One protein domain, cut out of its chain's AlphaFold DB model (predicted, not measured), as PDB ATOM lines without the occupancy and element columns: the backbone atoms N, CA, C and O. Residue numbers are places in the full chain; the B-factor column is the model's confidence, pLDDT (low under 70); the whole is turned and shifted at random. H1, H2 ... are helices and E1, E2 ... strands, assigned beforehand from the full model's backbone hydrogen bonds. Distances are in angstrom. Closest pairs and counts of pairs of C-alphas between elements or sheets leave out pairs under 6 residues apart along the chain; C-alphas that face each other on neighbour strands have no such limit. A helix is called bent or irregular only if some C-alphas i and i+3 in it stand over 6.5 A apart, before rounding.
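AT A GLANCE: This is residues 4 to 213 of the 304 residues of an uncharacterized protein of Candidatus Nitrosopelagicus sp (UniProt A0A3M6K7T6). The model has two lobes along one long axis: in one, a small sheet of four short strands is sandwiched between H1 on one face and H2 and H8 on the other, with H9, H10 and H11 in the same lobe; in the other, H4, H5, H6 and H7 form a looser group of crossed helices. H3 lies between the lobes, near the middle. The printed part has 210 residues, with the order E1 H1 E2 H2 E3 H3 H4 H5 H6 H7 H8 E4 H9 H10 H11, and is mixed, helices and strands. The sheet runs E2 E1 E3 E4, parallel throughout. The whole is compact, with a radius of gyration of the C-alphas of 17.6 A, yet elongated, spanning 55 by 34 by 29 A.

IN THESE COORDINATES: E1, residues 4 to 6, begins at C-alpha 4 (-5.627, 20.441, 97.353). H1 is 12 to 24, 18.4 A long; E2 46 to 49; H2 53 to 60; E3 67 to 70. H3, 73 to 84, 17.9 A, is irregular: C-alphas 74 and 77 are 7.2 A apart. H4 is 96 to 102, H5 104 to 112, H6 121 to 132, 16.0 A, and H7 145 to 157, 18.3 A. H8 is 163 to 173, 15.6 A; E4 177 to 180; H9 181 to 184; H10 187 to 194. H11, 201 to 210, 14.1 A, ends at C-alpha 210 (-4.823, -1.217, 94.614).

HOW THE PARTS SIT: N 48 and O 4 are 2.8 A apart between E2 and E1, N 5 and O 67 2.8 A between E1 and E3, and N 68 and O 177 2.9 A between E3 and E4, each within hydrogen-bond range. H1 lies over E1 at a height over the sheet of 8.2 A; H8, on the opposite face, lies over E3 at 8.3 A. H2 is on the same face as H8. E1, H1, E2 form a strand-helix-strand unit, two parallel neighbour strands with a helix between, its crossover right-handed. H3 touches H4 through residues 81 to 84 alone, closest C-alphas Tyr 84 and Val 97, 5.7 A. H4 and H5 form a helical hairpin, closest C-alphas Leu 100 and Trp 107, 5.4 A. H6 and H7 touch about perpendicular, at 74 degrees, closest C-alphas Phe 132 and Val 147, 6.8 A. H10 only grazes the sheet; H11 is close to H10 but not clearly touching, closest C-alphas Tyr 187 and Glu 201, 6.4 A. Every O i to N i+4 pair is within range in H1, H2, H4, H5, H6, H7, H8, H10 and H11; in H3 6 of 8 are, and H9 is too short for one.

THE WHOLE: The C-alphas farthest apart, of Asp 139 and Ala 197, are 55.9 A apart. The printed part has no cut; the links H1 to E2, H3 to H4 and H6 to H7 are long. The mean pLDDT of the printed part is 88.0; residues 35 to 36, 87 to 94 and 112 to 122 are under 70.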
ATOM      1  N   VAL A   4      -6.725  21.265  97.875       97.81
ATOM      2  CA  VAL A   4      -5.627  20.441  97.353       97.81
ATOM      3  C   VAL A   4      -5.581  20.586  95.839       97.81
ATOM      4  O   VAL A   4      -6.495  20.150  95.142       97.81
ATOM      5  N   PHE A   5      -4.510  21.176  95.323       97.94
ATOM      6  CA  PHE A   5      -4.273  21.366  93.896       97.94
ATOM      7  C   PHE A   5      -3.264  20.347  93.387       97.94
ATOM      8  O   PHE A   5      -2.210  20.136  93.992       97.94
ATOM      9  N   HIS A   6      -3.591  19.686  92.281       96.44
ATOM     10  CA  HIS A   6      -2.820  18.552  91.789       96.44
ATOM     11  C   HIS A   6      -2.991  18.362  90.275       96.44
ATOM     12  O   HIS A   6      -3.821  19.003  89.638       96.44
ATOM     13  N   THR A   7      -2.216  17.446  89.698       92.75
ATOM     14  CA  THR A   7      -2.377  16.953  88.313       92.75
ATOM     15  C   THR A   7      -2.923  15.513  88.312       92.75
ATOM     16  O   THR A   7      -2.953  14.868  89.373       92.75
ATOM     17  N   PRO A   8      -3.368  14.951  87.173       86.31
ATOM     18  CA  PRO A   8      -3.777  13.549  87.093       86.31
ATOM     19  C   PRO A   8      -2.707  12.602  87.648       86.31
ATOM     20  O   PRO A   8      -1.525  12.792  87.402       86.31
ATOM     21  N   GLY A   9      -3.099  11.584  88.419       86.56
ATOM     22  CA  GLY A   9      -2.148  10.590  88.941       86.56
ATOM     23  C   GLY A   9      -1.264  11.040  90.104       86.56
ATOM     24  O   GLY A   9      -0.555  10.212  90.655       86.56
ATOM     25  N   SER A  10      -1.343  12.305  90.526       92.88
ATOM     26  CA  SER A  10      -0.594  12.822  91.685       92.88
ATOM     27  C   SER A  10      -1.370  12.745  93.009       92.88
ATOM     28  O   SER A  10      -1.073  13.443  93.962       92.88
ATOM     29  N   PHE A  11      -2.379  11.875  93.089       93.56
ATOM     30  CA  PHE A  11      -3.040  11.483  94.344       93.56
ATOM     31  C   PHE A  11      -3.745  12.592  95.151       93.56
ATOM     32  O   PHE A  11      -3.990  12.412  96.341       93.56
ATOM     33  N   GLY A  12      -4.178  13.682  94.507       94.12
ATOM     34  CA  GLY A  12      -4.957  14.756  95.148       94.12
ATOM     35  C   GLY A  12      -6.133  14.287  95.993       94.12
ATOM     36  O   GLY A  12      -6.196  14.592  97.179       94.12
ATOM     37  N   ASN A  13      -6.997  13.442  95.425       92.25
ATOM     38  CA  ASN A  13      -8.148  12.901  96.153       92.25
ATOM     39  C   ASN A  13      -7.759  12.076  97.390       92.25
ATOM     40  O   ASN A  13      -8.503  12.067  98.369       92.25
ATOM     41  N   TYR A  14      -6.615  11.384  97.362       94.94
ATOM     42  CA  TYR A  14      -6.138  10.621  98.516       94.94
ATOM     43  C   TYR A  14      -5.672  11.557  99.636       94.94
ATOM     44  O   TYR A  14      -6.045  11.367 100.791       94.94
ATOM     45  N   ILE A  15      -4.948  12.624  99.290       96.31
ATOM     46  CA  ILE A  15      -4.553  13.660 100.252       96.31
ATOM     47  C   ILE A  15      -5.773  14.372 100.830       96.31
ATOM     48  O   ILE A  15      -5.853  14.540 102.043       96.31
ATOM     49  N   SER A  16      -6.760  14.723 100.003       95.75
ATOM     50  CA  SER A  16      -8.005  15.310 100.502       95.75
ATOM     51  C   SER A  16      -8.738  14.383 101.472       95.75
ATOM     52  O   SER A  16      -9.229  14.855 102.489       95.75
ATOM     53  N   TYR A  17      -8.760  13.071 101.210       95.56
ATOM     54  CA  TYR A  17      -9.337  12.088 102.133       95.56
ATOM     55  C   TYR A  17      -8.609  12.064 103.480       95.56
ATOM     56  O   TYR A  17      -9.254  12.070 104.525       95.56
ATOM     57  N   LEU A  18      -7.275  12.071 103.472       95.88
ATOM     58  CA  LEU A  18      -6.492  12.085 104.707       95.88
ATOM     59  C   LEU A  18      -6.687  13.384 105.504       95.88
ATOM     60  O   LEU A  18      -6.727  13.339 106.733       95.88
ATOM     61  N   LEU A  19      -6.857  14.522 104.825       95.50
ATOM     62  CA  LEU A  19      -7.193  15.798 105.461       95.50
ATOM     63  C   LEU A  19      -8.590  15.773 106.099       95.50
ATOM     64  O   LEU A  19      -8.729  16.232 107.231       95.50
ATOM     65  N   ASP A  20      -9.588  15.171 105.446       94.94
ATOM     66  CA  ASP A  20     -10.911  14.988 106.061       94.94
ATOM     67  C   ASP A  20     -10.847  14.048 107.275       94.94
ATOM     68  O   ASP A  20     -11.461  14.317 108.304       94.94
ATOM     69  N   CYS A  21     -10.078  12.954 107.191       94.62
ATOM     70  CA  CYS A  21      -9.885  12.048 108.327       94.62
ATOM     71  C   CYS A  21      -9.197  12.765 109.496       94.62
ATOM     72  O   CYS A  21      -9.560  12.563 110.655       94.62
ATOM     73  N   LYS A  22      -8.215  13.630 109.202       94.88
ATOM     74  CA  LYS A  22      -7.545  14.466 110.203       94.88
ATOM     75  C   LYS A  22      -8.537  15.385 110.908       94.88
ATOM     76  O   LYS A  22      -8.511  15.457 112.132       94.88
ATOM     77  N   GLU A  23      -9.398  16.063 110.155       93.88
ATOM     78  CA  GLU A  23     -10.439  16.932 110.713       93.88
ATOM     79  C   GLU A  23     -11.446  16.141 111.561       93.88
ATOM     80  O   GLU A  23     -11.814  16.576 112.649       93.88
ATOM     81  N   ASN A  24     -11.823  14.942 111.112       93.62
ATOM     82  CA  ASN A  24     -12.710  14.038 111.844       93.62
ATOM     83  C   ASN A  24     -12.037  13.343 113.051       93.62
ATOM     84  O   ASN A  24     -12.698  12.650 113.823       93.62
ATOM     85  N   GLY A  25     -10.715  13.465 113.205       94.81
ATOM     86  CA  GLY A  25      -9.941  12.813 114.266       94.81
ATOM     87  C   GLY A  25      -9.869  11.282 114.172       94.81
ATOM     88  O   GLY A  25      -9.391  10.637 115.104       94.81
ATOM     89  N   SER A  26     -10.338  10.683 113.075       94.69
ATOM     90  CA  SER A  26     -10.350   9.232 112.861       94.69
ATOM     91  C   SER A  26     -10.429   8.882 111.374       94.69
ATOM     92  O   SER A  26     -10.795   9.716 110.543       94.69
ATOM     93  N   LEU A  27     -10.096   7.632 111.039       93.56
ATOM     94  CA  LEU A  27     -10.246   7.113 109.683       93.56
ATOM     95  C   LEU A  27     -11.717   7.074 109.258       93.56
ATOM     96  O   LEU A  27     -12.551   6.456 109.912       93.56
ATOM     97  N   LEU A  28     -12.001   7.700 108.119       92.25
ATOM     98  CA  LEU A  28     -13.271   7.579 107.409       92.25
ATOM     99  C   LEU A  28     -13.288   6.306 106.548       92.25
ATOM    100  O   LEU A  28     -12.236   5.726 106.263       92.25
ATOM    101  N   ASP A  29     -14.467   5.914 106.061       90.00
ATOM    102  CA  ASP A  29     -14.623   4.781 105.141       90.00
ATOM    103  C   ASP A  29     -13.663   4.866 103.945       90.00
ATOM    104  O   ASP A  29     -13.459   5.930 103.351       90.00
ATOM    105  N   ALA A  30     -13.080   3.724 103.573       84.06
ATOM    106  CA  ALA A  30     -12.071   3.659 102.524       84.06
ATOM    107  C   ALA A  30     -12.604   4.237 101.191       84.06
ATOM    108  O   ALA A  30     -13.583   3.720 100.644       84.06
ATOM    109  N   PRO A  31     -11.937   5.246 100.598       82.12
ATOM    110  CA  PRO A  31     -12.469   5.985  99.452       82.12
ATOM    111  C   PRO A  31     -12.134   5.313  98.109       82.12
ATOM    112  O   PRO A  31     -12.283   5.929  97.052       82.12
ATOM    113  N   PHE A  32     -11.602   4.087  98.131       85.69
ATOM    114  CA  PHE A  32     -10.964   3.463  96.974       85.69
ATOM    115  C   PHE A  32     -11.980   2.810  96.033       85.69
ATOM    116  O   PHE A  32     -12.799   1.980  96.433       85.69
ATOM    117  N   THR A  33     -11.892   3.147  94.750       78.62
ATOM    118  CA  THR A  33     -12.566   2.440  93.653       78.62
ATOM    119  C   THR A  33     -11.878   1.097  93.354       78.62
ATOM    120  O   THR A  33     -10.857   0.753  93.957       78.62
ATOM    121  N   SER A  34     -12.407   0.329  92.392       71.25
ATOM    122  CA  SER A  34     -11.763  -0.900  91.904       71.25
ATOM    123  C   SER A  34     -10.374  -0.652  91.300       71.25
ATOM    124  O   SER A  34      -9.507  -1.510  91.421       71.25
ATOM    125  N   SER A  35     -10.135   0.532  90.724       66.62
ATOM    126  CA  SER A  35      -8.829   0.945  90.187       66.62
ATOM    127  C   SER A  35      -7.862   1.484  91.254       66.62
ATOM    128  O   SER A  35      -6.754   1.911  90.928       66.62
ATOM    129  N   GLY A  36      -8.280   1.491  92.529       68.62
ATOM    130  CA  GLY A  36      -7.501   1.994  93.666       68.62
ATOM    131  C   GLY A  36      -7.487   3.515  93.805       68.62
ATOM    132  O   GLY A  36      -6.820   4.045  94.690       68.62
ATOM    133  N   SER A  37      -8.221   4.234  92.955       74.38
ATOM    134  CA  SER A  37      -8.321   5.691  93.010       74.38
ATOM    135  C   SER A  37      -9.306   6.151  94.091       74.38
ATOM    136  O   SER A  37     -10.323   5.503  94.329       74.38
ATOM    137  N   SER A  38      -9.031   7.279  94.747       74.62
ATOM    138  CA  SER A  38      -9.806   7.753  95.908       74.62
ATOM    139  C   SER A  38     -11.029   8.614  95.542       74.62
ATOM    140  O   SER A  38     -11.412   9.502  96.298       74.62
ATOM    141  N   HIS A  39     -11.632   8.391  94.369       78.75
ATOM    142  CA  HIS A  39     -12.756   9.197  93.862       78.75
ATOM    143  C   HIS A  39     -14.069   8.999  94.643       78.75
ATOM    144  O   HIS A  39     -14.926   9.871  94.590       78.75
ATOM    145  N   LYS A  40     -14.214   7.925  95.441       78.44
ATOM    146  CA  LYS A  40     -15.405   7.693  96.289       78.44
ATOM    147  C   LYS A  40     -15.357   8.419  97.641       78.44
ATOM    148  O   LYS A  40     -16.154   8.116  98.529       78.44
ATOM    149  N   ARG A  41     -14.406   9.340  97.831       81.44
ATOM    150  CA  ARG A  41     -14.260  10.132  99.057       81.44
ATOM    151  C   ARG A  41     -15.548  10.897  99.373       81.44
ATOM    152  O   ARG A  41     -16.123  11.544  98.503       81.44
ATOM    153  N   LYS A  42     -15.932  10.884 100.647       78.06
ATOM    154  CA  LYS A  42     -16.926  11.790 101.230       78.06
ATOM    155  C   LYS A  42     -16.189  12.744 102.166       78.06
ATOM    156  O   LYS A  42     -15.428  12.274 103.004       78.06
ATOM    157  N   GLY A  43     -16.390  14.047 102.010       82.38
ATOM    158  CA  GLY A  43     -15.728  15.045 102.845       82.38
ATOM    159  C   GLY A  43     -15.766  16.444 102.247       82.38
ATOM    160  O   GLY A  43     -16.232  16.642 101.123       82.38
ATOM    161  N   ASN A  44     -15.279  17.411 103.021       88.50
ATOM    162  CA  ASN A  44     -15.414  18.837 102.734       88.50
ATOM    163  C   ASN A  44     -14.138  19.447 102.133       88.50
ATOM    164  O   ASN A  44     -14.216  20.478 101.462       88.50
ATOM    165  N   THR A  45     -12.972  18.812 102.320       93.12
ATOM    166  CA  THR A  45     -11.725  19.232 101.662       93.12
ATOM    167  C   THR A  45     -11.943  19.243 100.150       93.12
ATOM    168  O   THR A  45     -12.540  18.315  99.619       93.12
ATOM    169  N   GLN A  46     -11.501  20.257  99.413       93.31
ATOM    170  CA  GLN A  46     -11.694  20.292  97.956       93.31
ATOM    171  C   GLN A  46     -10.430  19.807  97.239       93.31
ATOM    172  O   GLN A  46      -9.329  20.214  97.603       93.31
ATOM    173  N   SER A  47     -10.590  18.952  96.223       93.62
ATOM    174  CA  SER A  47      -9.499  18.465  95.366       93.62
ATOM    175  C   SER A  47      -9.684  19.008  93.955       93.62
ATOM    176  O   SER A  47     -10.723  18.779  93.336       93.62
ATOM    177  N   TYR A  48      -8.678  19.709  93.447       93.81
ATOM    178  CA  TYR A  48      -8.703  20.390  92.158       93.81
ATOM    179  C   TYR A  48      -7.605  19.849  91.241       93.81
ATOM    180  O   TYR A  48      -6.414  20.073  91.467       93.81
ATOM    181  N   ASP A  49      -8.024  19.164  90.175       91.12
ATOM    182  CA  ASP A  49      -7.149  18.778  89.072       91.12
ATOM    183  C   ASP A  49      -6.919  19.974  88.147       91.12
ATOM    184  O   ASP A  49      -7.745  20.274  87.289       91.12
ATOM    185  N   ILE A  50      -5.790  20.661  88.309       92.81
ATOM    186  CA  ILE A  50      -5.523  21.947  87.649       92.81
ATOM    187  C   ILE A  50      -5.254  21.836  86.140       92.81
ATOM    188  O   ILE A  50      -4.981  22.834  85.473       92.81
ATOM    189  N   VAL A  51      -5.308  20.623  85.585       88.69
ATOM    190  CA  VAL A  51      -5.364  20.412  84.133       88.69
ATOM    191  C   VAL A  51      -6.723  20.854  83.570       88.69
ATOM    192  O   VAL A  51      -6.807  21.233  82.396       88.69
ATOM    193  N   LEU A  52      -7.768  20.871  84.401       86.25
ATOM    194  CA  LEU A  52      -9.108  21.337  84.049       86.25
ATOM    195  C   LEU A  52      -9.217  22.850  84.213       86.25
ATOM    196  O   LEU A  52      -8.722  23.406  85.192       86.25
ATOM    197  N   THR A  53      -9.901  23.512  83.282       86.00
ATOM    198  CA  THR A  53      -9.991  24.981  83.250       86.00
ATOM    199  C   THR A  53     -10.592  25.556  84.535       86.00
ATOM    200  O   THR A  53     -10.013  26.461  85.133       86.00
ATOM    201  N   ASP A  54     -11.699  24.996  85.027       87.94
ATOM    202  CA  ASP A  54     -12.363  25.503  86.237       87.94
ATOM    203  C   ASP A  54     -11.518  25.299  87.497       87.94
ATOM    204  O   ASP A  54     -11.417  26.185  88.347       87.94
ATOM    205  N   ALA A  55     -10.853  24.150  87.603       91.12
ATOM    206  CA  ALA A  55      -9.923  23.865  88.690       91.12
ATOM    207  C   ALA A  55      -8.681  24.767  88.626       91.12
ATOM    208  O   ALA A  55      -8.182  25.208  89.662       91.12
ATOM    209  N   TYR A  56      -8.212  25.096  87.422       93.25
ATOM    210  CA  TYR A  56      -7.126  26.049  87.223       93.25
ATOM    211  C   TYR A  56      -7.519  27.465  87.669       93.25
ATOM    212  O   TYR A  56      -6.742  28.134  88.347       93.25
ATOM    213  N   ASN A  57      -8.752  27.894  87.394       93.50
ATOM    214  CA  ASN A  57      -9.276  29.168  87.894       93.50
ATOM    215  C   ASN A  57      -9.362  29.205  89.431       93.50
ATOM    216  O   ASN A  57      -9.216  30.262  90.042       93.50
ATOM    217  N   GLN A  58      -9.578  28.062  90.088       95.44
ATOM    218  CA  GLN A  58      -9.492  27.976  91.550       95.44
ATOM    219  C   GLN A  58      -8.044  28.075  92.041       95.44
ATOM    220  O   GLN A  58      -7.789  28.727  93.052       95.44
ATOM    221  N   PHE A  59      -7.100  27.473  91.314       96.62
ATOM    222  CA  PHE A  59      -5.672  27.505  91.635       96.62
ATOM    223  C   PHE A  59      -5.074  28.914  91.564       96.62
ATOM    224  O   PHE A  59      -4.297  29.291  92.439       96.62
ATOM    225  N   THR A  60      -5.464  29.735  90.588       94.94
ATOM    226  CA  THR A  60      -4.972  31.123  90.486       94.94
ATOM    227  C   THR A  60      -5.391  31.999  91.670       94.94
ATOM    228  O   THR A  60      -4.721  32.985  91.973       94.94
ATOM    229  N   ASN A  61      -6.454  31.608  92.376       94.38
ATOM    230  CA  ASN A  61      -6.969  32.276  93.570       94.38
ATOM    231  C   ASN A  61      -6.560  31.576  94.883       94.38
ATOM    232  O   ASN A  61      -7.101  31.896  95.943       94.38
ATOM    233  N   ALA A  62      -5.633  30.614  94.832       95.62
ATOM    234  CA  ALA A  62      -5.214  29.829  95.988       95.62
ATOM    235  C   ALA A  62      -4.399  30.642  97.014       95.62
ATOM    236  O   ALA A  62      -3.657  31.582  96.684       95.62
ATOM    237  N   THR A  63      -4.511  30.255  98.282       93.88
ATOM    238  CA  THR A  63      -3.808  30.886  99.407       93.88
ATOM    239  C   THR A  63      -2.643  30.015  99.876       93.88
ATOM    240  O   THR A  63      -2.570  28.833  99.568       93.88
ATOM    241  N   SER A  64      -1.706  30.571 100.647       93.44
ATOM    242  CA  SER A  64      -0.568  29.802 101.186       93.44
ATOM    243  C   SER A  64      -0.970  28.664 102.138       93.44
ATOM    244  O   SER A  64      -0.130  27.835 102.474       93.44
ATOM    245  N   GLU A  65      -2.227  28.635 102.584       91.75
ATOM    246  CA  GLU A  65      -2.791  27.570 103.422       91.75
ATOM    247  C   GLU A  65      -3.245  26.353 102.601       91.75
ATOM    248  O   GLU A  65      -3.440  25.272 103.159       91.75
ATOM    249  N   ASP A  66      -3.392  26.507 101.283       96.81
ATOM    250  CA  ASP A  66      -3.730  25.418 100.375       96.81
ATOM    251  C   ASP A  66      -2.500  24.548 100.060       96.81
ATOM    252  O   ASP A  66      -1.344  24.968 100.186       96.81
ATOM    253  N   PHE A  67      -2.749  23.321  99.603       97.69
ATOM    254  CA  PHE A  67      -1.712  22.357  99.247       97.69
ATOM    255  C   PHE A  67      -1.493  22.276  97.736       97.69
ATOM    256  O   PHE A  67      -2.446  22.183  96.965       97.69
ATOM    257  N   ALA A  68      -0.227  22.222  97.321       98.06
ATOM    258  CA  ALA A  68       0.186  21.859  95.969       98.06
ATOM    259  C   ALA A  68       0.867  20.492  95.989       98.06
ATOM    260  O   ALA A  68       1.935  20.336  96.588       98.06
ATOM    261  N   ILE A  69       0.293  19.510  95.297       98.25
ATOM    262  CA  ILE A  69       0.975  18.236  95.081       98.25
ATOM    263  C   ILE A  69       1.789  18.313  93.802       98.25
ATOM    264  O   ILE A  69       1.250  18.580  92.730       98.25
ATOM    265  N   PHE A  70       3.081  18.029  93.907       97.75
ATOM    266  CA  PHE A  70       3.991  18.052  92.770       97.75
ATOM    267  C   PHE A  70       4.784  16.748  92.662       97.75
ATOM    268  O   PHE A  70       4.838  15.945  93.593       97.75
ATOM    269  N   TRP A  71       5.399  16.528  91.504       97.50
ATOM    270  CA  TRP A  71       6.178  15.324  91.222       97.50
ATOM    271  C   TRP A  71       7.446  15.627  90.421       97.50
ATOM    272  O   TRP A  71       7.504  16.571  89.631       97.50
ATOM    273  N   GLU A  72       8.482  14.811  90.607       95.69
ATOM    274  CA  GLU A  72       9.715  14.879  89.811       95.69
ATOM    275  C   GLU A  72       9.595  14.172  88.463       95.69
ATOM    276  O   GLU A  72       8.857  13.199  88.350       95.69
ATOM    277  N   ASP A  73      10.365  14.605  87.459       92.44
ATOM    278  CA  ASP A  73      10.303  14.141  86.059       92.44
ATOM    279  C   ASP A  73      10.263  12.613  85.910       92.44
ATOM    280  O   ASP A  73       9.562  12.082  85.049       92.44
ATOM    281  N   ARG A  74      10.940  11.884  86.809       92.50
ATOM    282  CA  ARG A  74      10.929  10.410  86.881       92.50
ATOM    283  C   ARG A  74       9.539   9.784  87.058       92.50
ATOM    284  O   ARG A  74       9.384   8.579  86.867       92.50
ATOM    285  N   TYR A  75       8.548  10.572  87.463       95.12
ATOM    286  CA  TYR A  75       7.160  10.163  87.626       95.12
ATOM    287  C   TYR A  75       6.293  10.469  86.409       95.12
ATOM    288  O   TYR A  75       5.131  10.075  86.409       95.12
ATOM    289  N   PHE A  76       6.825  11.080  85.346       94.31
ATOM    290  CA  PHE A  76       6.024  11.388  84.160       94.31
ATOM    291  C   PHE A  76       5.311  10.152  83.586       94.31
ATOM    292  O   PHE A  76       4.141  10.242  83.228       94.31
ATOM    293  N   PHE A  77       5.955   8.977  83.601       95.06
ATOM    294  CA  PHE A  77       5.313   7.703  83.251       95.06
ATOM    295  C   PHE A  77       4.033   7.439  84.049       95.06
ATOM    296  O   PHE A  77       2.985   7.155  83.475       95.06
ATOM    297  N   LEU A  78       4.112   7.553  85.376       94.12
ATOM    298  CA  LEU A  78       2.987   7.309  86.275       94.12
ATOM    299  C   LEU A  78       1.845   8.295  86.009       94.12
ATOM    300  O   LEU A  78       0.674   7.914  86.035       94.12
ATOM    301  N   ILE A  79       2.198   9.553  85.756       92.81
ATOM    302  CA  ILE A  79       1.260  10.644  85.490       92.81
ATOM    303  C   ILE A  79       0.551  10.423  84.153       92.81
ATOM    304  O   ILE A  79      -0.677  10.451  84.107       92.81
ATOM    305  N   LEU A  80       1.303  10.092  83.101       91.44
ATOM    306  CA  LEU A  80       0.759   9.760  81.787       91.44
ATOM    307  C   LEU A  80      -0.158   8.535  81.859       91.44
ATOM    308  O   LEU A  80      -1.311   8.612  81.438       91.44
ATOM    309  N   HIS A  81       0.308   7.438  82.461       92.50
ATOM    310  CA  HIS A  81      -0.508   6.239  82.646       92.50
ATOM    311  C   HIS A  81      -1.793   6.560  83.416       92.50
ATOM    312  O   HIS A  81      -2.872   6.130  83.030       92.50
ATOM    313  N   SER A  82      -1.715   7.363  84.477       88.62
ATOM    314  CA  SER A  82      -2.892   7.736  85.265       88.62
ATOM    315  C   SER A  82      -3.866   8.647  84.527       88.62
ATOM    316  O   SER A  82      -5.050   8.604  84.839       88.62
ATOM    317  N   ALA A  83      -3.401   9.473  83.590       86.56
ATOM    318  CA  ALA A  83      -4.261  10.354  82.805       86.56
ATOM    319  C   ALA A  83      -5.141   9.574  81.820       86.56
ATOM    320  O   ALA A  83      -6.331   9.861  81.717       86.56
ATOM    321  N   TYR A  84      -4.575   8.553  81.169       86.75
ATOM    322  CA  TYR A  84      -5.298   7.670  80.242       86.75
ATOM    323  C   TYR A  84      -5.956   6.471  80.944       86.75
ATOM    324  O   TYR A  84      -6.923   5.893  80.456       86.75
ATOM    325  N   GLY A  85      -5.460   6.108  82.125       82.38
ATOM    326  CA  GLY A  85      -6.005   5.061  82.984       82.38
ATOM    327  C   GLY A  85      -7.184   5.506  83.839       82.38
ATOM    328  O   GLY A  85      -7.675   4.702  84.632       82.38
ATOM    329  N   ARG A  86      -7.637   6.763  83.705       74.38
ATOM    330  CA  ARG A  86      -8.799   7.279  84.432       74.38
ATOM    331  C   ARG A  86     -10.000   6.379  84.184       74.38
ATOM    332  O   ARG A  86     -10.366   6.054  83.063       74.38
ATOM    333  N   THR A  87     -10.610   5.974  85.280       62.22
ATOM    334  CA  THR A  87     -11.873   5.258  85.278       62.22
ATOM    335  C   THR A  87     -12.841   6.228  85.938       62.22
ATOM    336  O   THR A  87     -12.758   6.353  87.158       62.22
ATOM    337  N   ASN A  88     -13.673   6.972  85.201       60.97
ATOM    338  CA  ASN A  88     -14.679   7.852  85.818       60.97
ATOM    339  C   ASN A  88     -15.538   6.995  86.763       60.97
ATOM    340  O   ASN A  88     -16.317   6.164  86.314       60.97
ATOM    341  N   ASP A  89     -15.255   7.053  88.064       57.47
ATOM    342  CA  ASP A  89     -15.849   6.212  89.110       57.47
ATOM    343  C   ASP A  89     -15.799   4.689  88.891       57.47
ATOM    344  O   ASP A  89     -16.597   3.931  89.441       57.47
ATOM    345  N   GLY A  90     -14.804   4.209  88.141       59.78
ATOM    346  CA  GLY A  90     -14.677   2.783  87.840       59.78
ATOM    347  C   GLY A  90     -15.520   2.321  86.649       59.78
ATOM    348  O   GLY A  90     -15.757   1.122  86.549       59.78
ATOM    349  N   GLN A  91     -15.927   3.229  85.747       67.69
ATOM    350  CA  GLN A  91     -16.746   2.945  84.549       67.69
ATOM    351  C   GLN A  91     -16.316   1.714  83.729       67.69
ATOM    352  O   GLN A  91     -17.151   1.079  83.096       67.69
ATOM    353  N   TYR A  92     -15.030   1.359  83.755       66.00
ATOM    354  CA  TYR A  92     -14.489   0.222  83.006       66.00
ATOM    355  C   TYR A  92     -14.409  -1.077  83.811       66.00
ATOM    356  O   TYR A  92     -14.143  -2.124  83.237       66.00
ATOM    357  N   GLY A  93     -14.544  -1.043  85.141       60.19
ATOM    358  CA  GLY A  93     -14.225  -2.178  86.022       60.19
ATOM    359  C   GLY A  93     -12.728  -2.545  86.079       60.19
ATOM    360  O   GLY A  93     -12.273  -3.051  87.102       60.19
ATOM    361  N   GLU A  94     -11.963  -2.220  85.031       68.31
ATOM    362  CA  GLU A  94     -10.527  -2.448  84.833       68.31
ATOM    363  C   GLU A  94      -9.730  -1.142  84.589       68.31
ATOM    364  O   GLU A  94     -10.258  -0.038  84.731       68.31
ATOM    365  N   CYS A  95      -8.436  -1.247  84.254       78.69
ATOM    366  CA  CYS A  95      -7.590  -0.092  83.923       78.69
ATOM    367  C   CYS A  95      -8.087   0.610  82.647       78.69
ATOM    368  O   CYS A  95      -8.198  -0.034  81.606       78.69
ATOM    369  N   GLY A  96      -8.285   1.936  82.680       85.19
ATOM    370  CA  GLY A  96      -8.731   2.703  81.507       85.19
ATOM    371  C   GLY A  96      -7.818   2.565  80.279       85.19
ATOM    372  O   GLY A  96      -8.302   2.617  79.153       85.19
ATOM    373  N   VAL A  97      -6.523   2.289  80.472       89.56
ATOM    374  CA  VAL A  97      -5.579   2.038  79.369       89.56
ATOM    375  C   VAL A  97      -5.922   0.746  78.614       89.56
ATOM    376  O   VAL A  97      -5.799   0.695  77.396       89.56
ATOM    377  N   ARG A  98      -6.421  -0.286  79.304       89.81
ATOM    378  CA  ARG A  98      -6.840  -1.543  78.660       89.81
ATOM    379  C   ARG A  98      -8.099  -1.341  77.822       89.81
ATOM    380  O   ARG A  98      -8.161  -1.818  76.693       89.81
ATOM    381  N   ALA A  99      -9.056  -0.568  78.336       89.12
ATOM    382  CA  ALA A  99     -10.242  -0.182  77.578       89.12
ATOM    383  C   ALA A  99      -9.868   0.615  76.310       89.12
ATOM    384  O   ALA A  99     -10.400   0.337  75.235       89.12
ATOM    385  N   LEU A 100      -8.891   1.527  76.409       89.94
ATOM    386  CA  LEU A 100      -8.331   2.253  75.264       89.94
ATOM    387  C   LEU A 100      -7.761   1.304  74.191       89.94
ATOM    388  O   LEU A 100      -8.014   1.512  73.006       89.94
ATOM    389  N   GLU A 101      -7.008   0.272  74.587       91.62
ATOM    390  CA  GLU A 101      -6.421  -0.721  73.667       91.62
ATOM    391  C   GLU A 101      -7.474  -1.597  72.969       91.62
ATOM    392  O   GLU A 101      -7.283  -2.029  71.828       91.62
ATOM    393  N   GLN A 102      -8.574  -1.903  73.658       91.38
ATOM    394  CA  GLN A 102      -9.643  -2.746  73.125       91.38
ATOM    395  C   GLN A 102     -10.541  -1.977  72.154       91.38
ATOM    396  O   GLN A 102     -10.849  -2.485  71.072       91.38
ATOM    397  N   ASN A 103     -10.958  -0.769  72.543       91.06
ATOM    398  CA  ASN A 103     -11.849   0.079  71.765       91.06
ATOM    399  C   ASN A 103     -11.594   1.562  72.079       91.06
ATOM    400  O   ASN A 103     -12.199   2.156  72.975       91.06
ATOM    401  N   THR A 104     -10.688   2.161  71.312       91.12
ATOM    402  CA  THR A 104     -10.231   3.538  71.488       91.12
ATOM    403  C   THR A 104     -11.351   4.558  71.293       91.12
ATOM    404  O   THR A 104     -11.458   5.498  72.080       91.12
ATOM    405  N   TYR A 105     -12.219   4.362  70.297       89.56
ATOM    406  CA  TYR A 105     -13.329   5.282  70.041       89.56
ATOM    407  C   TYR A 105     -14.362   5.271  71.175       89.56
ATOM    408  O   TYR A 105     -14.750   6.333  71.659       89.56
ATOM    409  N   GLN A 106     -14.771   4.093  71.657       87.25
ATOM    410  CA  GLN A 106     -15.693   3.994  72.795       87.25
ATOM    411  C   GLN A 106     -15.063   4.548  74.072       87.25
ATOM    412  O   GLN A 106     -15.716   5.295  74.797       87.25
ATOM    413  N   TRP A 107     -13.785   4.246  74.322       87.62
ATOM    414  CA  TRP A 107     -13.043   4.840  75.430       87.62
ATOM    415  C   TRP A 107     -13.082   6.373  75.366       87.62
ATOM    416  O   TRP A 107     -13.401   7.013  76.368       87.62
ATOM    417  N   TYR A 108     -12.845   6.959  74.188       85.19
ATOM    418  CA  TYR A 108     -12.907   8.404  73.972       85.19
ATOM    419  C   TYR A 108     -14.318   8.956  74.215       85.19
ATOM    420  O   TYR A 108     -14.477   9.871  75.020       85.19
ATOM    421  N   LYS A 109     -15.358   8.361  73.612       82.50
ATOM    422  CA  LYS A 109     -16.754   8.805  73.780       82.50
ATOM    423  C   LYS A 109     -17.232   8.743  75.227       82.50
ATOM    424  O   LYS A 109     -17.962   9.631  75.661       82.50
ATOM    425  N   MET A 110     -16.809   7.724  75.972       78.50
ATOM    426  CA  MET A 110     -17.126   7.609  77.392       78.50
ATOM    427  C   MET A 110     -16.470   8.719  78.212       78.50
ATOM    428  O   MET A 110     -17.084   9.181  79.158       78.50
ATOM    429  N   HIS A 111     -15.277   9.199  77.852       74.62
ATOM    430  CA  HIS A 111     -14.646  10.329  78.547       74.62
ATOM    431  C   HIS A 111     -15.181  11.699  78.108       74.62
ATOM    432  O   HIS A 111     -15.317  12.590  78.945       74.62
ATOM    433  N   ASP A 112     -15.509  11.851  76.825       61.62
ATOM    434  CA  ASP A 112     -16.099  13.055  76.224       61.62
ATOM    435  C   ASP A 112     -17.462  13.400  76.864       61.62
ATOM    436  O   ASP A 112     -17.734  14.543  77.229       61.62
ATOM    437  N   GLY A 113     -18.281  12.378  77.153       46.50
ATOM    438  CA  GLY A 113     -19.588  12.531  77.803       46.50
ATOM    439  C   GLY A 113     -19.570  13.100  79.231       46.50
ATOM    440  O   GLY A 113     -20.624  13.485  79.736       46.50
ATOM    441  N   HIS A 114     -18.406  13.193  79.885       48.53
ATOM    442  CA  HIS A 114     -18.287  13.736  81.245       48.53
ATOM    443  C   HIS A 114     -17.894  15.219  81.305       48.53
ATOM    444  O   HIS A 114     -17.640  15.729  82.395       48.53
ATOM    445  N   GLY A 115     -17.856  15.932  80.171       37.91
ATOM    446  CA  GLY A 115     -17.670  17.390  80.165       37.91
ATOM    447  C   GLY A 115     -16.326  17.855  80.737       37.91
ATOM    448  O   GLY A 115     -16.192  18.995  81.177       37.91
ATOM    449  N   ILE A 116     -15.314  16.983  80.747       42.56
ATOM    450  CA  ILE A 116     -13.991  17.281  81.299       42.56
ATOM    451  C   ILE A 116     -13.157  18.004  80.229       42.56
ATOM    452  O   ILE A 116     -12.192  17.472  79.673       42.56
ATOM    453  N   GLY A 117     -13.546  19.248  79.939       40.62
ATOM    454  CA  GLY A 117     -12.737  20.201  79.186       40.62
ATOM    455  C   GLY A 117     -11.414  20.430  79.917       40.62
ATOM    456  O   GLY A 117     -11.344  21.147  80.916       40.62
ATOM    457  N   GLY A 118     -10.355  19.769  79.455       44.81
ATOM    458  CA  GLY A 118      -9.037  19.901  80.069       44.81
ATOM    459  C   GLY A 118      -8.040  18.801  79.729       44.81
ATOM    460  O   GLY A 118      -6.847  19.089  79.710       44.81
ATOM    461  N   ASN A 119      -8.495  17.590  79.399       53.12
ATOM    462  CA  ASN A 119      -7.600  16.450  79.164       53.12
ATOM    463  C   ASN A 119      -7.095  16.285  77.723       53.12
ATOM    464  O   ASN A 119      -6.460  15.278  77.432       53.12
ATOM    465  N   ASP A 120      -7.329  17.264  76.844       61.59
ATOM    466  CA  ASP A 120      -6.814  17.265  75.465       61.59
ATOM    467  C   ASP A 120      -7.118  15.949  74.713       61.59
ATOM    468  O   ASP A 120      -6.340  15.468  73.895       61.59
ATOM    469  N   LEU A 121      -8.271  15.337  75.007       69.81
ATOM    470  CA  LEU A 121      -8.721  14.096  74.368       69.81
ATOM    471  C   LEU A 121      -8.996  14.303  72.873       69.81
ATOM    472  O   LEU A 121      -8.766  13.405  72.066       69.81
ATOM    473  N   ASP A 122      -9.397  15.513  72.494       69.06
ATOM    474  CA  ASP A 122      -9.499  15.920  71.092       69.06
ATOM    475  C   ASP A 122      -8.114  16.028  70.445       69.06
ATOM    476  O   ASP A 122      -7.935  15.613  69.304       69.06
ATOM    477  N   THR A 123      -7.099  16.476  71.190       75.75
ATOM    478  CA  THR A 123      -5.692  16.416  70.757       75.75
ATOM    479  C   THR A 123      -5.190  14.976  70.666       75.75
ATOM    480  O   THR A 123      -4.319  14.680  69.848       75.75
ATOM    481  N   PHE A 124      -5.742  14.047  71.454       84.25
ATOM    482  CA  PHE A 124      -5.480  12.621  71.290       84.25
ATOM    483  C   PHE A 124      -6.016  12.092  69.959       84.25
ATOM    484  O   PHE A 124      -5.217  11.636  69.142       84.25
ATOM    485  N   ILE A 125      -7.320  12.214  69.699       85.94
ATOM    486  CA  ILE A 125      -7.923  11.748  68.440       85.94
ATOM    487  C   ILE A 125      -7.323  12.481  67.233       85.94
ATOM    488  O   ILE A 125      -6.873  11.840  66.284       85.94
ATOM    489  N   GLY A 126      -7.227  13.811  67.291       84.69
ATOM    490  CA  GLY A 126      -6.617  14.618  66.234       84.69
ATOM    491  C   GLY A 126      -5.131  14.313  66.036       84.69
ATOM    492  O   GLY A 126      -4.633  14.369  64.914       84.69
ATOM    493  N   GLY A 127      -4.414  13.932  67.095       86.56
ATOM    494  CA  GLY A 127      -3.022  13.497  67.022       86.56
ATOM    495  C   GLY A 127      -2.850  12.146  66.325       86.56
ATOM    496  O   GLY A 127      -1.887  11.977  65.579       86.56
ATOM    497  N   LEU A 128      -3.780  11.202  66.508       91.38
ATOM    498  CA  LEU A 128      -3.775   9.938  65.759       91.38
ATOM    499  C   LEU A 128      -3.902  10.183  64.251       91.38
ATOM    500  O   LEU A 128      -3.146   9.611  63.462       91.38
ATOM    501  N   GLU A 129      -4.798  11.081  63.851       90.56
ATOM    502  CA  GLU A 129      -4.978  11.446  62.447       90.56
ATOM    503  C   GLU A 129      -3.774  12.236  61.914       90.56
ATOM    504  O   GLU A 129      -3.186  11.865  60.904       90.56
ATOM    505  N   THR A 130      -3.326  13.260  62.642       90.50
ATOM    506  CA  THR A 130      -2.242  14.156  62.202       90.50
ATOM    507  C   THR A 130      -0.896  13.443  62.072       90.50
ATOM    508  O   THR A 130      -0.171  13.669  61.105       90.50
ATOM    509  N   TYR A 131      -0.525  12.606  63.046       89.44
ATOM    510  CA  TYR A 131       0.808  11.994  63.087       89.44
ATOM    511  C   TYR A 131       0.868  10.615  62.436       89.44
ATOM    512  O   TYR A 131       1.940  10.202  61.996       89.44
ATOM    513  N   PHE A 132      -0.256   9.898  62.381       92.06
ATOM    514  CA  PHE A 132      -0.284   8.502  61.938       92.06
ATOM    515  C   PHE A 132      -1.294   8.237  60.824       92.06
ATOM    516  O   PHE A 132      -1.448   7.083  60.423       92.06
ATOM    517  N   ASN A 133      -1.968   9.276  60.314       93.38
ATOM    518  CA  ASN A 133      -3.020   9.158  59.304       93.38
ATOM    519  C   ASN A 133      -4.092   8.125  59.704       93.38
ATOM    520  O   ASN A 133      -4.635   7.408  58.863       93.38
ATOM    521  N   PHE A 134      -4.347   8.002  61.012       93.62
ATOM    522  CA  PHE A 134      -5.325   7.076  61.558       93.62
ATOM    523  C   PHE A 134      -6.543   7.845  62.050       93.62
ATOM    524  O   PHE A 134      -6.525   8.453  63.121       93.62
ATOM    525  N   LYS A 135      -7.627   7.778  61.279       93.25
ATOM    526  CA  LYS A 135      -8.917   8.315  61.694       93.25
ATOM    527  C   LYS A 135      -9.594   7.330  62.648       93.25
ATOM    528  O   LYS A 135      -9.902   6.201  62.267       93.25
ATOM    529  N   CYS A 136      -9.793   7.754  63.895       90.56
ATOM    530  CA  CYS A 136     -10.491   6.977  64.916       90.56
ATOM    531  C   CYS A 136     -11.943   7.458  65.018       90.56
ATOM    532  O   CYS A 136     -12.213   8.516  65.584       90.56
ATOM    533  N   ASP A 137     -12.874   6.683  64.476       90.31
ATOM    534  CA  ASP A 137     -14.302   7.001  64.445       90.31
ATOM    535  C   ASP A 137     -15.161   5.746  64.682       90.31
ATOM    536  O   ASP A 137     -14.666   4.705  65.124       90.31
ATOM    537  N   ILE A 138     -16.471   5.850  64.445       89.19
ATOM    538  CA  ILE A 138     -17.419   4.751  64.656       89.19
ATOM    539  C   ILE A 138     -17.149   3.535  63.756       89.19
ATOM    540  O   ILE A 138     -17.474   2.414  64.151       89.19
ATOM    541  N   ASP A 139     -16.522   3.736  62.598       90.94
ATOM    542  CA  ASP A 139     -16.203   2.674  61.642       90.94
ATOM    543  C   ASP A 139     -14.790   2.112  61.887       90.94
ATOM    544  O   ASP A 139     -14.517   0.945  61.604       90.94
ATOM    545  N   SER A 140     -13.903   2.911  62.490       89.62
ATOM    546  CA  SER A 140     -12.513   2.568  62.813       89.62
ATOM    547  C   SER A 140     -12.222   2.737  64.312       89.62
ATOM    548  O   SER A 140     -11.460   3.599  64.753       89.62
ATOM    549  N   GLN A 141     -12.863   1.893  65.123       91.56
ATOM    550  CA  GLN A 141     -12.895   2.067  66.582       91.56
ATOM    551  C   GLN A 141     -11.626   1.607  67.313       91.56
ATOM    552  O   GLN A 141     -11.348   2.060  68.426       91.56
ATOM    553  N   LYS A 142     -10.875   0.667  66.724       94.19
ATOM    554  CA  LYS A 142      -9.697   0.051  67.344       94.19
ATOM    555  C   LYS A 142      -8.424   0.548  66.675       94.19
ATOM    556  O   LYS A 142      -8.119   0.158  65.550       94.19
ATOM    557  N   VAL A 143      -7.651   1.350  67.401       94.19
ATOM    558  CA  VAL A 143      -6.347   1.821  66.931       94.19
ATOM    559  C   VAL A 143      -5.334   0.665  66.975       94.19
ATOM    560  O   VAL A 143      -5.253  -0.043  67.985       94.19
ATOM    561  N   PRO A 144      -4.533   0.441  65.915       93.56
ATOM    562  CA  PRO A 144      -3.465  -0.552  65.932       93.56
ATOM    563  C   PRO A 144      -2.480  -0.314  67.081       93.56
ATOM    564  O   PRO A 144      -2.058   0.815  67.326       93.56
ATOM    565  N   ALA A 145      -2.043  -1.389  67.743       92.62
ATOM    566  CA  ALA A 145      -1.147  -1.294  68.899       92.62
ATOM    567  C   ALA A 145       0.138  -0.507  68.589       92.62
ATOM    568  O   ALA A 145       0.552   0.318  69.390       92.62
ATOM    569  N   ILE A 146       0.730  -0.693  67.404       91.81
ATOM    570  CA  ILE A 146       1.931   0.048  66.992       91.81
ATOM    571  C   ILE A 146       1.683   1.557  66.825       91.81
ATOM    572  O   ILE A 146       2.577   2.357  67.086       91.81
ATOM    573  N   VAL A 147       0.469   1.964  66.441       93.62
ATOM    574  CA  VAL A 147       0.090   3.382  66.345       93.62
ATOM    575  C   VAL A 147      -0.041   3.973  67.749       93.62
ATOM    576  O   VAL A 147       0.569   5.002  68.027       93.62
ATOM    577  N   LEU A 148      -0.739   3.290  68.665       93.69
ATOM    578  CA  LEU A 148      -0.815   3.711  70.071       93.69
ATOM    579  C   LEU A 148       0.572   3.750  70.730       93.69
ATOM    580  O   LEU A 148       0.885   4.701  71.442       93.69
ATOM    581  N   GLN A 149       1.422   2.753  70.463       94.56
ATOM    582  CA  GLN A 149       2.791   2.700  70.973       94.56
ATOM    583  C   GLN A 149       3.579   3.936  70.542       94.56
ATOM    584  O   GLN A 149       4.138   4.631  71.385       94.56
ATOM    585  N   ASN A 150       3.596   4.247  69.243       92.31
ATOM    586  CA  ASN A 150       4.313   5.414  68.734       92.31
ATOM    587  C   ASN A 150       3.710   6.730  69.236       92.31
ATOM    588  O   ASN A 150       4.454   7.653  69.565       92.31
ATOM    589  N   TYR A 151       2.385   6.809  69.362       92.62
ATOM    590  CA  TYR A 151       1.716   7.968  69.945       92.62
ATOM    591  C   TYR A 151       2.197   8.230  71.384       92.62
ATOM    592  O   TYR A 151       2.635   9.334  71.710       92.62
ATOM    593  N   PHE A 152       2.208   7.208  72.244       92.75
ATOM    594  CA  PHE A 152       2.719   7.355  73.609       92.75
ATOM    595  C   PHE A 152       4.236   7.562  73.653       92.75
ATOM    596  O   PHE A 152       4.728   8.283  74.522       92.75
ATOM    597  N   PHE A 153       4.984   7.007  72.697       93.19
ATOM    598  CA  PHE A 153       6.424   7.226  72.591       93.19
ATOM    599  C   PHE A 153       6.724   8.710  72.347       93.19
ATOM    600  O   PHE A 153       7.572   9.289  73.027       93.19
ATOM    601  N   LEU A 154       5.961   9.364  71.461       89.75
ATOM    602  CA  LEU A 154       6.047  10.810  71.235       89.75
ATOM    603  C   LEU A 154       5.771  11.614  72.511       89.75
ATOM    604  O   LEU A 154       6.447  12.615  72.750       89.75
ATOM    605  N   HIS A 155       4.834  11.175  73.355       88.44
ATOM    606  CA  HIS A 155       4.590  11.817  74.648       88.44
ATOM    607  C   HIS A 155       5.762  11.693  75.616       88.44
ATOM    608  O   HIS A 155       6.032  12.650  76.336       88.44
ATOM    609  N   PHE A 156       6.460  10.557  75.639       89.31
ATOM    610  CA  PHE A 156       7.666  10.410  76.452       89.31
ATOM    611  C   PHE A 156       8.802  11.302  75.946       89.31
ATOM    612  O   PHE A 156       9.418  12.007  76.742       89.31
ATOM    613  N   VAL A 157       9.023  11.348  74.629       87.94
ATOM    614  CA  VAL A 157      10.046  12.210  74.011       87.94
ATOM    615  C   VAL A 157       9.751  13.693  74.260       87.94
ATOM    616  O   VAL A 157      10.650  14.458  74.604       87.94
ATOM    617  N   LYS A 158       8.489  14.109  74.124       86.31
ATOM    618  CA  LYS A 158       8.042  15.504  74.279       86.31
ATOM    619  C   LYS A 158       7.377  15.761  75.632       86.31
ATOM    620  O   LYS A 158       6.486  16.602  75.739       86.31
ATOM    621  N   TYR A 159       7.789  15.052  76.684       86.12
ATOM    622  CA  TYR A 159       7.101  15.126  77.978       86.12
ATOM    623  C   TYR A 159       7.031  16.553  78.543       86.12
ATOM    624  O   TYR A 159       6.039  16.933  79.156       86.12
ATOM    625  N   PHE A 160       8.053  17.367  78.277       88.75
ATOM    626  CA  PHE A 160       8.151  18.754  78.726       88.75
ATOM    627  C   PHE A 160       7.145  19.698  78.049       88.75
ATOM    628  O   PHE A 160       6.842  20.754  78.598       88.75
ATOM    629  N   THR A 161       6.597  19.328  76.884       86.00
ATOM    630  CA  THR A 161       5.498  20.069  76.240       86.00
ATOM    631  C   THR A 161       4.127  19.543  76.661       86.00
ATOM    632  O   THR A 161       3.107  20.087  76.245       86.00
ATOM    633  N   ASN A 162       4.067  18.464  77.449       86.50
ATOM    634  CA  ASN A 162       2.805  17.904  77.905       86.50
ATOM    635  C   ASN A 162       2.142  18.849  78.917       86.50
ATOM    636  O   ASN A 162       2.777  19.321  79.863       86.50
ATOM    637  N   LYS A 163       0.832  19.066  78.766       87.38
ATOM    638  CA  LYS A 163       0.041  19.927  79.651       87.38
ATOM    639  C   LYS A 163       0.207  19.573  81.134       87.38
ATOM    640  O   LYS A 163       0.338  20.473  81.957       87.38
ATOM    641  N   MET A 164       0.273  18.287  81.487       90.06
ATOM    642  CA  MET A 164       0.476  17.846  82.874       90.06
ATOM    643  C   MET A 164       1.843  18.259  83.422       90.06
ATOM    644  O   MET A 164       1.940  18.638  84.585       90.06
ATOM    645  N   TYR A 165       2.891  18.220  82.596       91.94
ATOM    646  CA  TYR A 165       4.226  18.664  82.994       91.94
ATOM    647  C   TYR A 165       4.269  20.181  83.217       91.94
ATOM    648  O   TYR A 165       4.802  20.648  84.227       91.94
ATOM    649  N   ILE A 166       3.646  20.947  82.318       93.31
ATOM    650  CA  ILE A 166       3.523  22.407  82.444       93.31
ATOM    651  C   ILE A 166       2.793  22.756  83.749       93.31
ATOM    652  O   ILE A 166       3.312  23.514  84.566       93.31
ATOM    653  N   LYS A 167       1.644  22.122  84.013       94.75
ATOM    654  CA  LYS A 167       0.873  22.323  85.250       94.75
ATOM    655  C   LYS A 167       1.616  21.885  86.511       94.75
ATOM    656  O   LYS A 167       1.568  22.573  87.526       94.75
ATOM    657  N   ASN A 168       2.377  20.798  86.453       97.12
ATOM    658  CA  ASN A 168       3.250  20.400  87.556       97.12
ATOM    659  C   ASN A 168       4.350  21.439  87.831       97.12
ATOM    660  O   ASN A 168       4.669  21.704  88.988       97.12
ATOM    661  N   THR A 169       4.897  22.073  86.792       97.31
ATOM    662  CA  THR A 169       5.877  23.158  86.950       97.31
ATOM    663  C   THR A 169       5.258  24.369  87.651       97.31
ATOM    664  O   THR A 169       5.872  24.916  88.564       97.31
ATOM    665  N   GLU A 170       4.022  24.737  87.302       97.56
ATOM    666  CA  GLU A 170       3.264  25.789  87.997       97.56
ATOM    667  C   GLU A 170       3.018  25.439  89.480       97.56
ATOM    668  O   GLU A 170       3.169  26.294  90.353       97.56
ATOM    669  N   LEU A 171       2.716  24.174  89.807       97.88
ATOM    670  CA  LEU A 171       2.577  23.716  91.199       97.88
ATOM    671  C   LEU A 171       3.903  23.804  91.971       97.88
ATOM    672  O   LEU A 171       3.915  24.296  93.103       97.88
ATOM    673  N   LYS A 172       5.026  23.397  91.358       97.12
ATOM    674  CA  LYS A 172       6.378  23.465  91.955       97.12
ATOM    675  C   LYS A 172       6.784  24.894  92.332       97.12
ATOM    676  O   LYS A 172       7.400  25.103  93.385       97.12
ATOM    677  N   THR A 173       6.456  25.865  91.479       96.44
ATOM    678  CA  THR A 173       6.830  27.280  91.647       96.44
ATOM    679  C   THR A 173       5.801  28.099  92.423       96.44
ATOM    680  O   THR A 173       6.079  29.243  92.781       96.44
ATOM    681  N   SER A 174       4.636  27.523  92.728       96.94
ATOM    682  CA  SER A 174       3.598  28.182  93.517       96.94
ATOM    683  C   SER A 174       4.031  28.478  94.962       96.94
ATOM    684  O   SER A 174       4.954  27.870  95.514       96.94
ATOM    685  N   LYS A 175       3.308  29.407  95.599       95.56
ATOM    686  CA  LYS A 175       3.462  29.784  97.018       95.56
ATOM    687  C   LYS A 175       2.761  28.830  98.002       95.56
ATOM    688  O   LYS A 175       2.734  29.114  99.196       95.56
ATOM    689  N   LEU A 176       2.128  27.772  97.499       96.81
ATOM    690  CA  LEU A 176       1.294  26.857  98.283       96.81
ATOM    691  C   LEU A 176       2.148  25.924  99.151       96.81
ATOM    692  O   LEU A 176       3.350  25.757  98.921       96.81
ATOM    693  N   SER A 177       1.522  25.263 100.126       96.31
ATOM    694  CA  SER A 177       2.179  24.215 100.906       96.31
ATOM    695  C   SER A 177       2.432  22.988 100.029       96.31
ATOM    696  O   SER A 177       1.514  22.285  99.609       96.31
ATOM    697  N   LYS A 178       3.698  22.737  99.701       96.62
ATOM    698  CA  LYS A 178       4.079  21.709  98.728       96.62
ATOM    699  C   LYS A 178       4.182  20.317  99.350       96.62
ATOM    700  O   LYS A 178       4.776  20.168 100.417       96.62
ATOM    701  N   ILE A 179       3.661  19.300  98.672       97.50
ATOM    702  CA  ILE A 179       3.841  17.884  99.023       97.50
ATOM    703  C   ILE A 179       4.384  17.167  97.786       97.50
ATOM    704  O   ILE A 179       3.745  17.194  96.734       97.50
ATOM    705  N   ASN A 180       5.569  16.563  97.891       96.81
ATOM    706  CA  ASN A 180       6.118  15.766  96.797       96.81
ATOM    707  C   ASN A 180       5.427  14.399  96.781       96.81
ATOM    708  O   ASN A 180       5.168  13.814  97.829       96.81
ATOM    709  N   LEU A 181       5.198  13.849  95.594       96.81
ATOM    710  CA  LEU A 181       4.773  12.470  95.403       96.81
ATOM    711  C   LEU A 181       5.617  11.451  96.186       96.81
ATOM    712  O   LEU A 181       5.062  10.488  96.697       96.81
ATOM    713  N   ASP A 182       6.928  11.669  96.318       96.44
ATOM    714  CA  ASP A 182       7.790  10.811  97.148       96.44
ATOM    715  C   ASP A 182       7.365  10.785  98.619       96.44
ATOM    716  O   ASP A 182       7.433   9.734  99.250       96.44
ATOM    717  N   ASP A 183       6.912  11.921  99.154       97.00
ATOM    718  CA  ASP A 183       6.406  12.007 100.524       97.00
ATOM    719  C   ASP A 183       5.056  11.302 100.634       97.00
ATOM    720  O   ASP A 183       4.770  10.701 101.657       97.00
ATOM    721  N   ILE A 184       4.236  11.341  99.577       97.12
ATOM    722  CA  ILE A 184       2.940  10.652  99.543       97.12
ATOM    723  C   ILE A 184       3.116   9.137  99.514       97.12
ATOM    724  O   ILE A 184       2.300   8.437 100.090       97.12
ATOM    725  N   LEU A 185       4.138   8.621  98.832       96.50
ATOM    726  CA  LEU A 185       4.376   7.180  98.706       96.50
ATOM    727  C   LEU A 185       5.058   6.559  99.938       96.50
ATOM    728  O   LEU A 185       5.196   5.338 100.003       96.50
ATOM    729  N   ASP A 186       5.498   7.383 100.885       97.75
ATOM    730  CA  ASP A 186       6.154   6.978 102.122       97.75
ATOM    731  C   ASP A 186       5.220   7.270 103.302       97.75
ATOM    732  O   ASP A 186       4.964   8.425 103.639       97.75
ATOM    733  N   TYR A 187       4.706   6.214 103.935       97.69
ATOM    734  CA  TYR A 187       3.745   6.325 105.036       97.69
ATOM    735  C   TYR A 187       4.225   7.261 106.155       97.69
ATOM    736  O   TYR A 187       3.463   8.124 106.600       97.69
ATOM    737  N   HIS A 188       5.477   7.114 106.600       97.31
ATOM    738  CA  HIS A 188       6.002   7.887 107.722       97.31
ATOM    739  C   HIS A 188       6.129   9.361 107.347       97.31
ATOM    740  O   HIS A 188       5.630  10.224 108.069       97.31
ATOM    741  N   LYS A 189       6.696   9.653 106.168       97.56
ATOM    742  CA  LYS A 189       6.788  11.034 105.678       97.56
ATOM    743  C   LYS A 189       5.416  11.660 105.498       97.56
ATOM    744  O   LYS A 189       5.234  12.813 105.881       97.56
ATOM    745  N   LEU A 190       4.452  10.926 104.947       97.19
ATOM    746  CA  LEU A 190       3.104  11.437 104.729       97.19
ATOM    747  C   LEU A 190       2.399  11.753 106.049       97.19
ATOM    748  O   LEU A 190       1.800  12.822 106.190       97.19
ATOM    749  N   LYS A 191       2.485  10.838 107.021       96.56
ATOM    750  CA  LYS A 191       1.895  11.010 108.352       96.56
ATOM    751  C   LYS A 191       2.468  12.229 109.060       96.56
ATOM    752  O   LYS A 191       1.695  13.061 109.542       96.56
ATOM    753  N   ASP A 192       3.791  12.367 109.053       95.12
ATOM    754  CA  ASP A 192       4.490  13.501 109.656       95.12
ATOM    755  C   ASP A 192       4.146  14.807 108.931       95.12
ATOM    756  O   ASP A 192       3.820  15.814 109.563       95.12
ATOM    757  N   ARG A 193       4.135  14.790 107.591       94.62
ATOM    758  CA  ARG A 193       3.836  15.962 106.757       94.62
ATOM    759  C   ARG A 193       2.427  16.494 106.983       94.62
ATOM    760  O   ARG A 193       2.233  17.708 106.987       94.62
ATOM    761  N   LEU A 194       1.451  15.603 107.144       94.12
ATOM    762  CA  LEU A 194       0.059  15.977 107.388       94.12
ATOM    763  C   LEU A 194      -0.254  16.160 108.877       94.12
ATOM    764  O   LEU A 194      -1.298  16.733 109.197       94.12
ATOM    765  N   GLY A 195       0.620  15.729 109.790       94.50
ATOM    766  CA  GLY A 195       0.398  15.794 111.235       94.50
ATOM    767  C   GLY A 195      -0.840  15.005 111.665       94.50
ATOM    768  O   GLY A 195      -1.693  15.536 112.378       94.50
ATOM    769  N   ILE A 196      -0.988  13.778 111.159       93.81
ATOM    770  CA  ILE A 196      -2.112  12.889 111.485       93.81
ATOM    771  C   ILE A 196      -1.759  12.078 112.734       93.81
ATOM    772  O   ILE A 196      -0.773  11.344 112.749       93.81
ATOM    773  N   ALA A 197      -2.568  12.210 113.787       94.50
ATOM    774  CA  ALA A 197      -2.291  11.594 115.087       94.50
ATOM    775  C   ALA A 197      -2.590  10.084 115.131       94.50
ATOM    776  O   ALA A 197      -1.930   9.348 115.864       94.50
ATOM    777  N   PHE A 198      -3.569   9.614 114.357       94.00
ATOM    778  CA  PHE A 198      -3.942   8.200 114.299       94.00
ATOM    779  C   PHE A 198      -3.122   7.434 113.253       94.00
ATOM    780  O   PHE A 198      -2.473   8.010 112.378       94.00
ATOM    781  N   ASP A 199      -3.130   6.110 113.367       95.75
ATOM    782  CA  ASP A 199      -2.484   5.229 112.404       95.75
ATOM    783  C   ASP A 199      -3.390   4.971 111.190       95.75
ATOM    784  O   ASP A 199      -4.586   4.723 111.327       95.75
ATOM    785  N   PHE A 200      -2.803   5.051 109.999       95.81
ATOM    786  CA  PHE A 200      -3.449   4.755 108.725       95.81
ATOM    787  C   PHE A 200      -2.560   3.903 107.809       95.81
ATOM    788  O   PHE A 200      -2.793   3.858 106.602       95.81
ATOM    789  N   GLU A 201      -1.552   3.218 108.359       96.75
ATOM    790  CA  GLU A 201      -0.587   2.426 107.591       96.75
ATOM    791  C   GLU A 201      -1.272   1.359 106.730       96.75
ATOM    792  O   GLU A 201      -0.987   1.248 105.538       96.75
ATOM    793  N   GLU A 202      -2.254   0.635 107.276       94.62
ATOM    794  CA  GLU A 202      -3.004  -0.373 106.517       94.62
ATOM    795  C   GLU A 202      -3.811   0.252 105.364       94.62
ATOM    796  O   GLU A 202      -3.820  -0.259 104.238       94.62
ATOM    797  N   ASN A 203      -4.452   1.401 105.610       94.00
ATOM    798  CA  ASN A 203      -5.165   2.151 104.575       94.00
ATOM    799  C   ASN A 203      -4.200   2.621 103.476       94.00
ATOM    800  O   ASN A 203      -4.517   2.520 102.288       94.00
ATOM    801  N   HIS A 204      -3.010   3.075 103.869       95.56
ATOM    802  CA  HIS A 204      -1.955   3.501 102.962       95.56
ATOM    803  C   HIS A 204      -1.414   2.341 102.119       95.56
ATOM    804  O   HIS A 204      -1.346   2.433 100.893       95.56
ATOM    805  N   ALA A 205      -1.127   1.200 102.743       94.44
ATOM    806  CA  ALA A 205      -0.715  -0.013 102.050       94.44
ATOM    807  C   ALA A 205      -1.787  -0.483 101.052       94.44
ATOM    808  O   ALA A 205      -1.466  -0.876  99.927       94.44
ATOM    809  N   MET A 206      -3.072  -0.394 101.416       91.38
ATOM    810  CA  MET A 206      -4.181  -0.705 100.511       91.38
ATOM    811  C   MET A 206      -4.262   0.274  99.333       91.38
ATOM    812  O   MET A 206      -4.477  -0.174  98.203       91.38
ATOM    813  N   PHE A 207      -4.079   1.573  99.577       91.62
ATOM    814  CA  PHE A 207      -4.002   2.595  98.532       91.62
ATOM    815  C   PHE A 207      -2.910   2.254  97.508       91.62
ATOM    816  O   PHE A 207      -3.204   2.131  96.318       91.62
ATOM    817  N   ILE A 208      -1.680   2.010  97.974       92.75
ATOM    818  CA  ILE A 208      -0.547   1.648  97.115       92.75
ATOM    819  C   ILE A 208      -0.837   0.359  96.338       92.75
ATOM    820  O   ILE A 208      -0.695   0.319  95.117       92.75
ATOM    821  N   LYS A 209      -1.296  -0.689  97.031       89.94
ATOM    822  CA  LYS A 209      -1.529  -2.018  96.446       89.94
ATOM    823  C   LYS A 209      -2.615  -2.020  95.370       89.94
ATOM    824  O   LYS A 209      -2.504  -2.771  94.401       89.94
ATOM    825  N   LYS A 210      -3.687  -1.244  95.551       87.50
ATOM    826  CA  LYS A 210      -4.823  -1.217  94.614       87.50
ATOM    827  C   LYS A 210      -4.600  -0.283  93.428       87.50
ATOM    828  O   LYS A 210      -5.294  -0.427  92.426       87.50
ATOM    829  N   ASN A 211      -3.675   0.669  93.526       89.38
ATOM    830  CA  ASN A 211      -3.467   1.664  92.485       89.38
ATOM    831  C   ASN A 211      -2.828   1.041  91.233       89.38
ATOM    832  O   ASN A 211      -1.643   0.699  91.210       89.38
ATOM    833  N   LEU A 212      -3.620   0.921  90.166       88.75
ATOM    834  CA  LEU A 212      -3.189   0.254  88.934       88.75
ATOM    835  C   LEU A 212      -2.031   0.977  88.232       88.75
ATOM    836  O   LEU A 212      -1.164   0.314  87.671       88.75
ATOM    837  N   SER A 213      -1.960   2.308  88.309       90.69
ATOM    838  CA  SER A 213      -0.852   3.067  87.719       90.69
ATOM    839  C   SER A 213       0.455   2.904  88.495       90.69
ATOM    840  O   SER A 213       1.526   2.855  87.890       90.69
TER     841      SER A 213